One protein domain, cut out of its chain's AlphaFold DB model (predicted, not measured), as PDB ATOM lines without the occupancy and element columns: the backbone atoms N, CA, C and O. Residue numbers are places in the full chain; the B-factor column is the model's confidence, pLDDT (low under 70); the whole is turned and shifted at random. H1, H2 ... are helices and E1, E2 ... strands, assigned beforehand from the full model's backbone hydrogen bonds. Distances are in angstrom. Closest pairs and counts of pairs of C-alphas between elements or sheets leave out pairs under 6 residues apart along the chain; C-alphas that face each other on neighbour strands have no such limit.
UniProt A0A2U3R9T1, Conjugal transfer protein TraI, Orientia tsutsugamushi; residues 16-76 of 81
ATOM      1  N   ASN A  16     -17.437 -21.950  -9.513       49.16
ATOM      2  CA  ASN A  16     -17.145 -23.375  -9.425       49.16
ATOM      3  C   ASN A  16     -17.452 -23.962  -8.035       49.16
ATOM      4  O   ASN A  16     -16.680 -23.684  -7.109       49.16
ATOM      5  N   PRO A  17     -18.455 -24.844  -7.861       52.75
ATOM      6  CA  PRO A  17     -18.559 -25.668  -6.651       52.75
ATOM      7  C   PRO A  17     -17.255 -26.445  -6.368       52.75
ATOM      8  O   PRO A  17     -16.936 -26.727  -5.214       52.75
ATOM      9  N   HIS A  18     -16.422 -26.705  -7.383       59.12
ATOM     10  CA  HIS A  18     -15.119 -27.353  -7.217       59.12
ATOM     11  C   HIS A  18     -14.077 -26.488  -6.482       59.12
ATOM     12  O   HIS A  18     -13.224 -27.033  -5.785       59.12
ATOM     13  N   ALA A  19     -14.151 -25.154  -6.566       61.97
ATOM     14  CA  ALA A  19     -13.243 -24.274  -5.823       61.97
ATOM     15  C   ALA A  19     -13.564 -24.261  -4.319       61.97
ATOM     16  O   ALA A  19     -12.656 -24.122  -3.502       61.97
ATOM     17  N   GLU A  20     -14.838 -24.422  -3.952       67.81
ATOM     18  CA  GLU A  20     -15.263 -24.560  -2.556       67.81
ATOM     19  C   GLU A  20     -14.826 -25.907  -1.970       67.81
ATOM     20  O   GLU A  20     -14.338 -25.958  -0.844       67.81
ATOM     21  N   VAL A  21     -14.919 -26.991  -2.748       72.94
ATOM     22  CA  VAL A  21     -14.462 -28.325  -2.326       72.94
ATOM     23  C   VAL A  21     -12.957 -28.343  -2.050       72.94
ATOM     24  O   VAL A  21     -12.541 -28.858  -1.014       72.94
ATOM     25  N   VAL A  22     -12.133 -27.757  -2.929       74.25
ATOM     26  CA  VAL A  22     -10.679 -27.683  -2.694       74.25
ATOM     27  C   VAL A  22     -10.360 -26.767  -1.511       74.25
ATOM     28  O   VAL A  22      -9.525 -27.123  -0.688       74.25
ATOM     29  N   ASN A  23     -11.057 -25.637  -1.362       75.81
ATOM     30  CA  ASN A  23     -10.894 -24.772  -0.191       75.81
ATOM     31  C   ASN A  23     -11.207 -25.523   1.117       75.81
ATOM     32  O   ASN A  23     -10.360 -25.558   2.002       75.81
ATOM     33  N   LYS A  24     -12.352 -26.215   1.204       79.06
ATOM     34  CA  LYS A  24     -12.714 -27.052   2.363       79.06
ATOM     35  C   LYS A  24     -11.697 -28.166   2.621       79.06
ATOM     36  O   LYS A  24     -11.364 -28.457   3.765       79.06
ATOM     37  N   TYR A  25     -11.179 -28.792   1.565       80.44
ATOM     38  CA  TYR A  25     -10.135 -29.813   1.666       80.44
ATOM     39  C   TYR A  25      -8.843 -29.275   2.306       80.44
ATOM     40  O   TYR A  25      -8.199 -29.984   3.083       80.44
ATOM     41  N   LEU A  26      -8.465 -28.040   1.966       80.31
ATOM     42  CA  LEU A  26      -7.288 -27.351   2.497       80.31
ATOM     43  C   LEU A  26      -7.523 -26.866   3.935       80.31
ATOM     44  O   LEU A  26      -6.685 -27.121   4.798       80.31
ATOM     45  N   GLU A  27      -8.686 -26.270   4.211       82.75
ATOM     46  CA  GLU A  27      -9.117 -25.849   5.554       82.75
ATOM     47  C   GLU A  27      -9.093 -27.022   6.542       82.75
ATOM     48  O   GLU A  27      -8.493 -26.916   7.610       82.75
ATOM     49  N   ASN A  28      -9.634 -28.182   6.149       84.19
ATOM     50  CA  ASN A  28      -9.611 -29.406   6.959       84.19
ATOM     51  C   ASN A  28      -8.190 -29.925   7.258       84.19
ATOM     52  O   ASN A  28      -8.018 -30.757   8.145       84.19
ATOM     53  N   ARG A  29      -7.171 -29.455   6.526       82.00
ATOM     54  CA  ARG A  29      -5.747 -29.768   6.740       82.00
ATOM     55  C   ARG A  29      -4.963 -28.624   7.390       82.00
ATOM     56  O   ARG A  29      -3.746 -28.725   7.503       82.00
ATOM     57  N   GLY A  30      -5.631 -27.544   7.798       83.19
ATOM     58  CA  GLY A  30      -4.981 -26.359   8.361       83.19
ATOM     59  C   GLY A  30      -4.138 -25.580   7.347       83.19
ATOM     60  O   GLY A  30      -3.234 -24.846   7.739       83.19
ATOM     61  N   ILE A  31      -4.402 -25.751   6.046       79.44
ATOM     62  CA  ILE A  31      -3.703 -25.046   4.971       79.44
ATOM     63  C   ILE A  31      -4.574 -23.878   4.509       79.44
ATOM     64  O   ILE A  31      -5.669 -24.075   3.983       79.44
ATOM     65  N   THR A  32      -4.060 -22.659   4.641       74.31
ATOM     66  CA  THR A  32      -4.722 -21.459   4.119       74.31
ATOM     67  C   THR A  32      -4.233 -21.178   2.702       74.31
ATOM     68  O   THR A  32      -3.061 -20.868   2.497       74.31
ATOM     69  N   PHE A  33      -5.129 -21.259   1.715       74.12
ATOM     70  CA  PHE A  33      -4.860 -20.794   0.352       74.12
ATOM     71  C   PHE A  33      -5.487 -19.419   0.142       74.12
ATOM     72  O   PHE A  33      -6.677 -19.289  -0.161       74.12
ATOM     73  N   ASP A  34      -4.679 -18.381   0.329       74.25
ATOM     74  CA  ASP A  34      -5.109 -17.008   0.122       74.25
ATOM     75  C   ASP A  34      -5.105 -16.656  -1.372       74.25
ATOM     76  O   ASP A  34      -4.075 -16.406  -1.998       74.25
ATOM     77  N   LYS A  35      -6.306 -16.614  -1.950       67.44
ATOM     78  CA  LYS A  35      -6.513 -16.250  -3.356       67.44
ATOM     79  C   LYS A  35      -6.091 -14.812  -3.671       67.44
ATOM     80  O   LYS A  35      -5.899 -14.516  -4.845       67.44
ATOM     81  N   SER A  36      -5.981 -13.930  -2.672       70.38
ATOM     82  CA  SER A  36      -5.599 -12.527  -2.880       70.38
ATOM     83  C   SER A  36      -4.101 -12.345  -3.132       70.38
ATOM     84  O   SER A  36      -3.703 -11.403  -3.815       70.38
ATOM     85  N   THR A  37      -3.281 -13.273  -2.634       73.44
ATOM     86  CA  THR A  37      -1.823 -13.296  -2.822       73.44
ATOM     87  C   THR A  37      -1.376 -14.342  -3.842       73.44
ATOM     88  O   THR A  37      -0.259 -14.268  -4.359       73.44
ATOM     89  N   ALA A  38      -2.241 -15.302  -4.179       73.31
ATOM     90  CA  ALA A  38      -1.972 -16.286  -5.216       73.31
ATOM     91  C   ALA A  38      -1.858 -15.641  -6.608       73.31
ATOM     92  O   ALA A  38      -2.642 -14.769  -6.986       73.31
ATOM     93  N   SER A  39      -0.908 -16.138  -7.408       81.50
ATOM     94  CA  SER A  39      -0.824 -15.786  -8.828       81.50
ATOM     95  C   SER A  39      -2.156 -16.072  -9.528       81.50
ATOM     96  O   SER A  39      -2.788 -17.104  -9.286       81.50
ATOM     97  N   SER A  40      -2.557 -15.204 -10.458       81.69
ATOM     98  CA  SER A  40      -3.716 -15.443 -11.325       81.69
ATOM     99  C   SER A  40      -3.577 -16.731 -12.145       81.69
ATOM    100  O   SER A  40      -4.597 -17.290 -12.557       81.69
ATOM    101  N   ASP A  41      -2.349 -17.222 -12.315       86.56
ATOM    102  CA  ASP A  41      -2.000 -18.461 -13.004       86.56
ATOM    103  C   ASP A  41      -1.923 -19.690 -12.095       86.56
ATOM    104  O   ASP A  41      -1.672 -20.790 -12.581       86.56
ATOM    105  N   LEU A  42      -2.177 -19.543 -10.793       85.19
ATOM    106  CA  LEU A  42      -2.338 -20.661  -9.872       85.19
ATOM    107  C   LEU A  42      -3.818 -20.835  -9.531       85.19
ATOM    108  O   LEU A  42      -4.477 -19.915  -9.042       85.19
ATOM    109  N   LYS A  43      -4.358 -22.029  -9.778       82.69
ATOM    110  CA  LYS A  43      -5.762 -22.354  -9.511       82.69
ATOM    111  C   LYS A  43      -5.887 -23.572  -8.610       82.69
ATOM    112  O   LYS A  43      -5.265 -24.603  -8.846       82.69
ATOM    113  N   ALA A  44      -6.756 -23.457  -7.612       79.44
ATOM    114  CA  ALA A  44      -7.363 -24.604  -6.955       79.44
ATOM    115  C   ALA A  44      -8.379 -25.233  -7.923       79.44
ATOM    116  O   ALA A  44      -9.252 -24.534  -8.443       79.44
ATOM    117  N   SER A  45      -8.246 -26.529  -8.191       77.31
ATOM    118  CA  SER A  45      -9.016 -27.241  -9.217       77.31
ATOM    119  C   SER A  45      -9.328 -28.673  -8.793       77.31
ATOM    120  O   SER A  45      -8.639 -29.237  -7.948       77.31
ATOM    121  N   ILE A  46     -10.338 -29.274  -9.415       81.38
ATOM    122  CA  ILE A  46     -10.565 -30.720  -9.364       81.38
ATOM    123  C   ILE A  46     -10.148 -31.301 -10.711       81.38
ATOM    124  O   ILE A  46     -10.571 -30.802 -11.753       81.38
ATOM    125  N   LEU A  47      -9.300 -32.327 -10.679       80.81
ATOM    126  CA  LEU A  47      -8.855 -33.057 -11.860       80.81
ATOM    127  C   LEU A  47      -9.515 -34.429 -11.890       80.81
ATOM    128  O   LEU A  47      -9.495 -35.153 -10.896       80.81
ATOM    129  N   PHE A  48     -10.073 -34.775 -13.042       81.06
ATOM    130  CA  PHE A  48     -10.633 -36.093 -13.291       81.06
ATOM    131  C   PHE A  48      -9.525 -37.042 -13.755       81.06
ATOM    132  O   PHE A  48      -8.901 -36.811 -14.792       81.06
ATOM    133  N   ASP A  49      -9.283 -38.106 -12.994       78.31
ATOM    134  CA  ASP A  49      -8.385 -39.181 -13.394       78.31
ATOM    135  C   ASP A  49      -9.150 -40.195 -14.244       78.31
ATOM    136  O   ASP A  49     -10.074 -40.874 -13.798       78.31
ATOM    137  N   THR A  50      -8.749 -40.307 -15.506       80.69
ATOM    138  CA  THR A  50      -9.383 -41.217 -16.463       80.69
ATOM    139  C   THR A  50      -9.147 -42.698 -16.163       80.69
ATOM    140  O   THR A  50      -9.950 -43.522 -16.595       80.69
ATOM    141  N   GLN A  51      -8.069 -43.049 -15.455       80.31
ATOM    142  CA  GLN A  51      -7.725 -44.433 -15.136       80.31
ATOM    143  C   GLN A  51      -8.573 -44.948 -13.974       80.31
ATOM    144  O   GLN A  51      -9.195 -46.003 -14.087       80.31
ATOM    145  N   THR A  52      -8.639 -44.188 -12.878       79.44
ATOM    146  CA  THR A  52      -9.420 -44.562 -11.687       79.44
ATOM    147  C   THR A  52     -10.890 -44.155 -11.790       79.44
ATOM    148  O   THR A  52     -11.730 -44.702 -11.080       79.44
ATOM    149  N   ARG A  53     -11.225 -43.244 -12.717       79.38
ATOM    150  CA  ARG A  53     -12.539 -42.588 -12.852       79.38
ATOM    151  C   ARG A  53     -12.932 -41.778 -11.614       79.38
ATOM    152  O   ARG A  53     -14.122 -41.585 -11.358       79.38
ATOM    153  N   GLU A  54     -11.943 -41.287 -10.877       78.06
ATOM    154  CA  GLU A  54     -12.136 -40.481  -9.675       78.06
ATOM    155  C   GLU A  54     -11.797 -39.005  -9.909       78.06
ATOM    156  O   GLU A  54     -11.110 -38.623 -10.857       78.06
ATOM    157  N   ASN A  55     -12.312 -38.159  -9.020       79.00
ATOM    158  CA  ASN A  55     -12.027 -36.732  -8.993       79.00
ATOM    159  C   ASN A  55     -11.063 -36.438  -7.850       79.00
ATOM    160  O   ASN A  55     -11.382 -36.712  -6.692       79.00
ATOM    161  N   TYR A  56      -9.934 -35.808  -8.158       79.94
ATOM    162  CA  TYR A  56      -8.935 -35.455  -7.161       79.94
ATOM    163  C   TYR A  56      -8.782 -33.942  -7.018       79.94
ATOM    164  O   TYR A  56      -8.690 -33.226  -8.021       79.94
ATOM    165  N   PRO A  57      -8.714 -33.428  -5.777       81.31
ATOM    166  CA  PRO A  57      -8.345 -32.043  -5.545       81.31
ATOM    167  C   PRO A  57      -6.884 -31.828  -5.957       81.31
ATOM    168  O   PRO A  57      -6.014 -32.646  -5.652       81.31
ATOM    169  N   ALA A  58      -6.610 -30.720  -6.637       84.19
ATOM    170  CA  ALA A  58      -5.289 -30.386  -7.149       84.19
ATOM    171  C   ALA A  58      -5.045 -28.873  -7.153       84.19
ATOM    172  O   ALA A  58      -5.976 -28.075  -7.307       84.19
ATOM    173  N   PHE A  59      -3.775 -28.484  -7.074       85.44
ATOM    174  CA  PHE A  59      -3.335 -27.173  -7.541       85.44
ATOM    175  C   PHE A  59      -2.815 -27.285  -8.968       85.44
ATOM    176  O   PHE A  59      -1.974 -28.132  -9.260       85.44
ATOM    177  N   THR A  60      -3.294 -26.403  -9.838       86.19
ATOM    178  CA  THR A  60      -2.869 -26.325 -11.235       86.19
ATOM    179  C   THR A  60      -2.212 -24.976 -11.490       86.19
ATOM    180  O   THR A  60      -2.827 -23.932 -11.264       86.19
ATOM    181  N   ALA A  61      -0.965 -25.002 -11.952       89.38
ATOM    182  CA  ALA A  61      -0.196 -23.837 -12.360       89.38
ATOM    183  C   ALA A  61      -0.118 -23.761 -13.890       89.38
ATOM    184  O   ALA A  61       0.177 -24.758 -14.555       89.38
ATOM    185  N   PHE A  62      -0.352 -22.574 -14.443       88.56
ATOM    186  CA  PHE A  62      -0.273 -22.305 -15.876       88.56
ATOM    187  C   PHE A  62       0.990 -21.507 -16.198       88.56
ATOM    188  O   PHE A  62       1.238 -20.455 -15.617       88.56
ATOM    189  N   ALA A  63       1.781 -21.989 -17.151       89.06
ATOM    190  CA  ALA A  63       2.867 -21.210 -17.725       89.06
ATOM    191  C   ALA A  63       2.324 -20.397 -18.901       89.06
ATOM    192  O   ALA A  63       1.608 -20.938 -19.750       89.06
ATOM    193  N   ARG A  64       2.680 -19.112 -18.961       88.69
ATOM    194  CA  ARG A  64       2.335 -18.232 -20.078       88.69
ATOM    195  C   ARG A  64       3.568 -17.674 -20.760       88.69
ATOM    196  O   ARG A  64       4.587 -17.428 -20.120       88.69
ATOM    197  N   ASN A  65       3.454 -17.435 -22.062       90.12
ATOM    198  CA  ASN A  65       4.434 -16.626 -22.778       90.12
ATOM    199  C   ASN A  65       4.178 -15.120 -22.572       90.12
ATOM    200  O   ASN A  65       3.201 -14.707 -21.947       90.12
ATOM    201  N   SER A  66       5.042 -14.282 -23.148       94.06
ATOM    202  CA  SER A  66       4.941 -12.818 -23.062       94.06
ATOM    203  C   SER A  66       3.683 -12.219 -23.704       94.06
ATOM    204  O   SER A  66       3.373 -11.059 -23.451       94.06
ATOM    205  N   LYS A  67       2.943 -12.990 -24.512       94.56
ATOM    206  CA  LYS A  67       1.657 -12.590 -25.104       94.56
ATOM    207  C   LYS A  67       0.458 -12.966 -24.224       94.56
ATOM    208  O   LYS A  67      -0.674 -12.665 -24.586       94.56
ATOM    209  N   GLY A  68       0.690 -13.624 -23.084       87.81
ATOM    210  CA  GLY A  68      -0.361 -14.101 -22.183       87.81
ATOM    211  C   GLY A  68      -0.997 -15.432 -22.603       87.81
ATOM    212  O   GLY A  68      -1.967 -15.873 -21.982       87.81
ATOM    213  N   GLU A  69      -0.461 -16.101 -23.623       90.81
ATOM    214  CA  GLU A  69      -0.953 -17.399 -24.090       90.81
ATOM    215  C   GLU A  69      -0.446 -18.506 -23.162       90.81
ATOM    216  O   GLU A  69       0.725 -18.498 -22.779       90.81
ATOM    217  N   ILE A  70      -1.307 -19.465 -22.809       88.31
ATOM    218  CA  ILE A  70      -0.908 -20.634 -22.012       88.31
ATOM    219  C   ILE A  70      -0.017 -21.526 -22.880       88.31
ATOM    220  O   ILE A  70      -0.454 -22.016 -23.919       88.31
ATOM    221  N   THR A  71       1.216 -21.758 -22.441       94.50
ATOM    222  CA  THR A  71       2.204 -22.601 -23.132       94.50
ATOM    223  C   THR A  71       2.528 -23.885 -22.382       94.50
ATOM    224  O   THR A  71       3.137 -24.789 -22.948       94.50
ATOM    225  N   GLY A  72       2.112 -23.989 -21.124       89.44
ATOM    226  CA  GLY A  72       2.312 -25.181 -20.316       89.44
ATOM    227  C   GLY A  72       1.361 -25.224 -19.133       89.44
ATOM    228  O   GLY A  72       0.804 -24.205 -18.720       89.44
ATOM    229  N   VAL A  73       1.185 -26.422 -18.588       89.69
ATOM    230  CA  VAL A  73       0.380 -26.651 -17.394       89.69
ATOM    231  C   VAL A  73       1.077 -27.681 -16.514       89.69
ATOM    232  O   VAL A  73       1.593 -28.677 -17.016       89.69
ATOM    233  N   GLN A  74       1.091 -27.437 -15.207       89.50
ATOM    234  CA  GLN A  74       1.561 -28.392 -14.212       89.50
ATOM    235  C   GLN A  74       0.492 -28.536 -13.139       89.50
ATOM    236  O   GLN A  74       0.052 -27.548 -12.554       89.50
ATOM    237  N   ALA A  75       0.103 -29.774 -12.864       87.00
ATOM    238  CA  ALA A  75      -0.801 -30.101 -11.778       87.00
ATOM    239  C   ALA A  75      -0.052 -30.805 -10.645       87.00
ATOM    240  O   ALA A  75       0.854 -31.605 -10.890       87.00
ATOM    241  N   VAL A  76      -0.461 -30.516  -9.411       86.19
ATOM    242  CA  VAL A  76      -0.060 -31.235  -8.201       86.19
ATOM    243  C   VAL A  76      -1.325 -31.711  -7.506       86.19
ATOM    244  O   VAL A  76      -2.133 -30.903  -7.041       86.19
TER     245      VAL A  76
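AT A GLANCE: This is residues 16 to 76 of the 81 residues of the protein "Conjugal transfer protein TraI" of Orientia tsutsugamushi (UniProt A0A2U3R9T1). Picture a strongly twisted ribbon of three strands, E1, E2 and E3, in which E1 and E2 bend together, with the single helix H1 packed crosswise over these two strands near the bend. From the end of H1 a long link, residues 28 to 41, loops back to where E1 begins, while E3 pairs with the later part of E2. The printed part has 61 residues, with one named helix and three named strands in the order H1, E1, E2, E3; the class is mixed, helices and strands, and the sheet order is E1, E2, E3, antiparallel throughout. The whole is only just loose, close to compact, with a radius of gyration of the C-alphas of 13.0 A and spans of 37 by 32 by 18 A.

IN THESE COORDINATES: Find C-alpha 17 at (-18.559, -25.668, -6.651); from there H1, residues 17 to 27, runs 15.4 A to C-alpha 27 at (-9.117, -25.849, 5.554). Go on to residues 42 to 49 for E1, 19.8 A long, which bends by 56 degrees at residue 45. E2, residues 54 to 64, is the longest strand by residues; it measures 28.5 A and bends by 67 degrees at residue 57. E3, residues 70 to 76, covers 17.4 A and ends at C-alpha 76, at (-0.060, -31.235, -8.201).

HOW THE PARTS SIT: Start at the sheet, a meander in which each strand is the antiparallel neighbour of the one before. In the hairpin E1 and E2, look at N 45 and O 58, 2.9 A apart and within hydrogen-bond range; the two directions stand at 136 degrees. In the hairpin E2 and E3, N 61 and O 74 are within range at 2.8 A, and the directions stand at 142 degrees. E1 and E3 are the edge strands. H1 is on the sheet at a height of 8.8 A, in two layers, a helix on one face of a sheet. It lies over E1 and E2 and runs across the strands, at 76 degrees to E1 on the local plane. The closest C-alphas of H1 and E1 are those of Ala 19 and Ala 44, 6.0 A apart; those of H1 and E2 are Val 22 and Pro 57, 5.7 A apart. In H1 every O i to N i+4 pair is within hydrogen-bond range.

THE WHOLE: The two C-alphas farthest apart are those of Asn 28 and Lys 67, at 37.9 A. The printed part has no cut. The link from H1 to E1 is long, with 14 residues, and those from E1 to E2 and from E2 to E3 are tight. The mean pLDDT of the printed part is 80.3; look for values under 70 at residues 16 to 20 and residue 35.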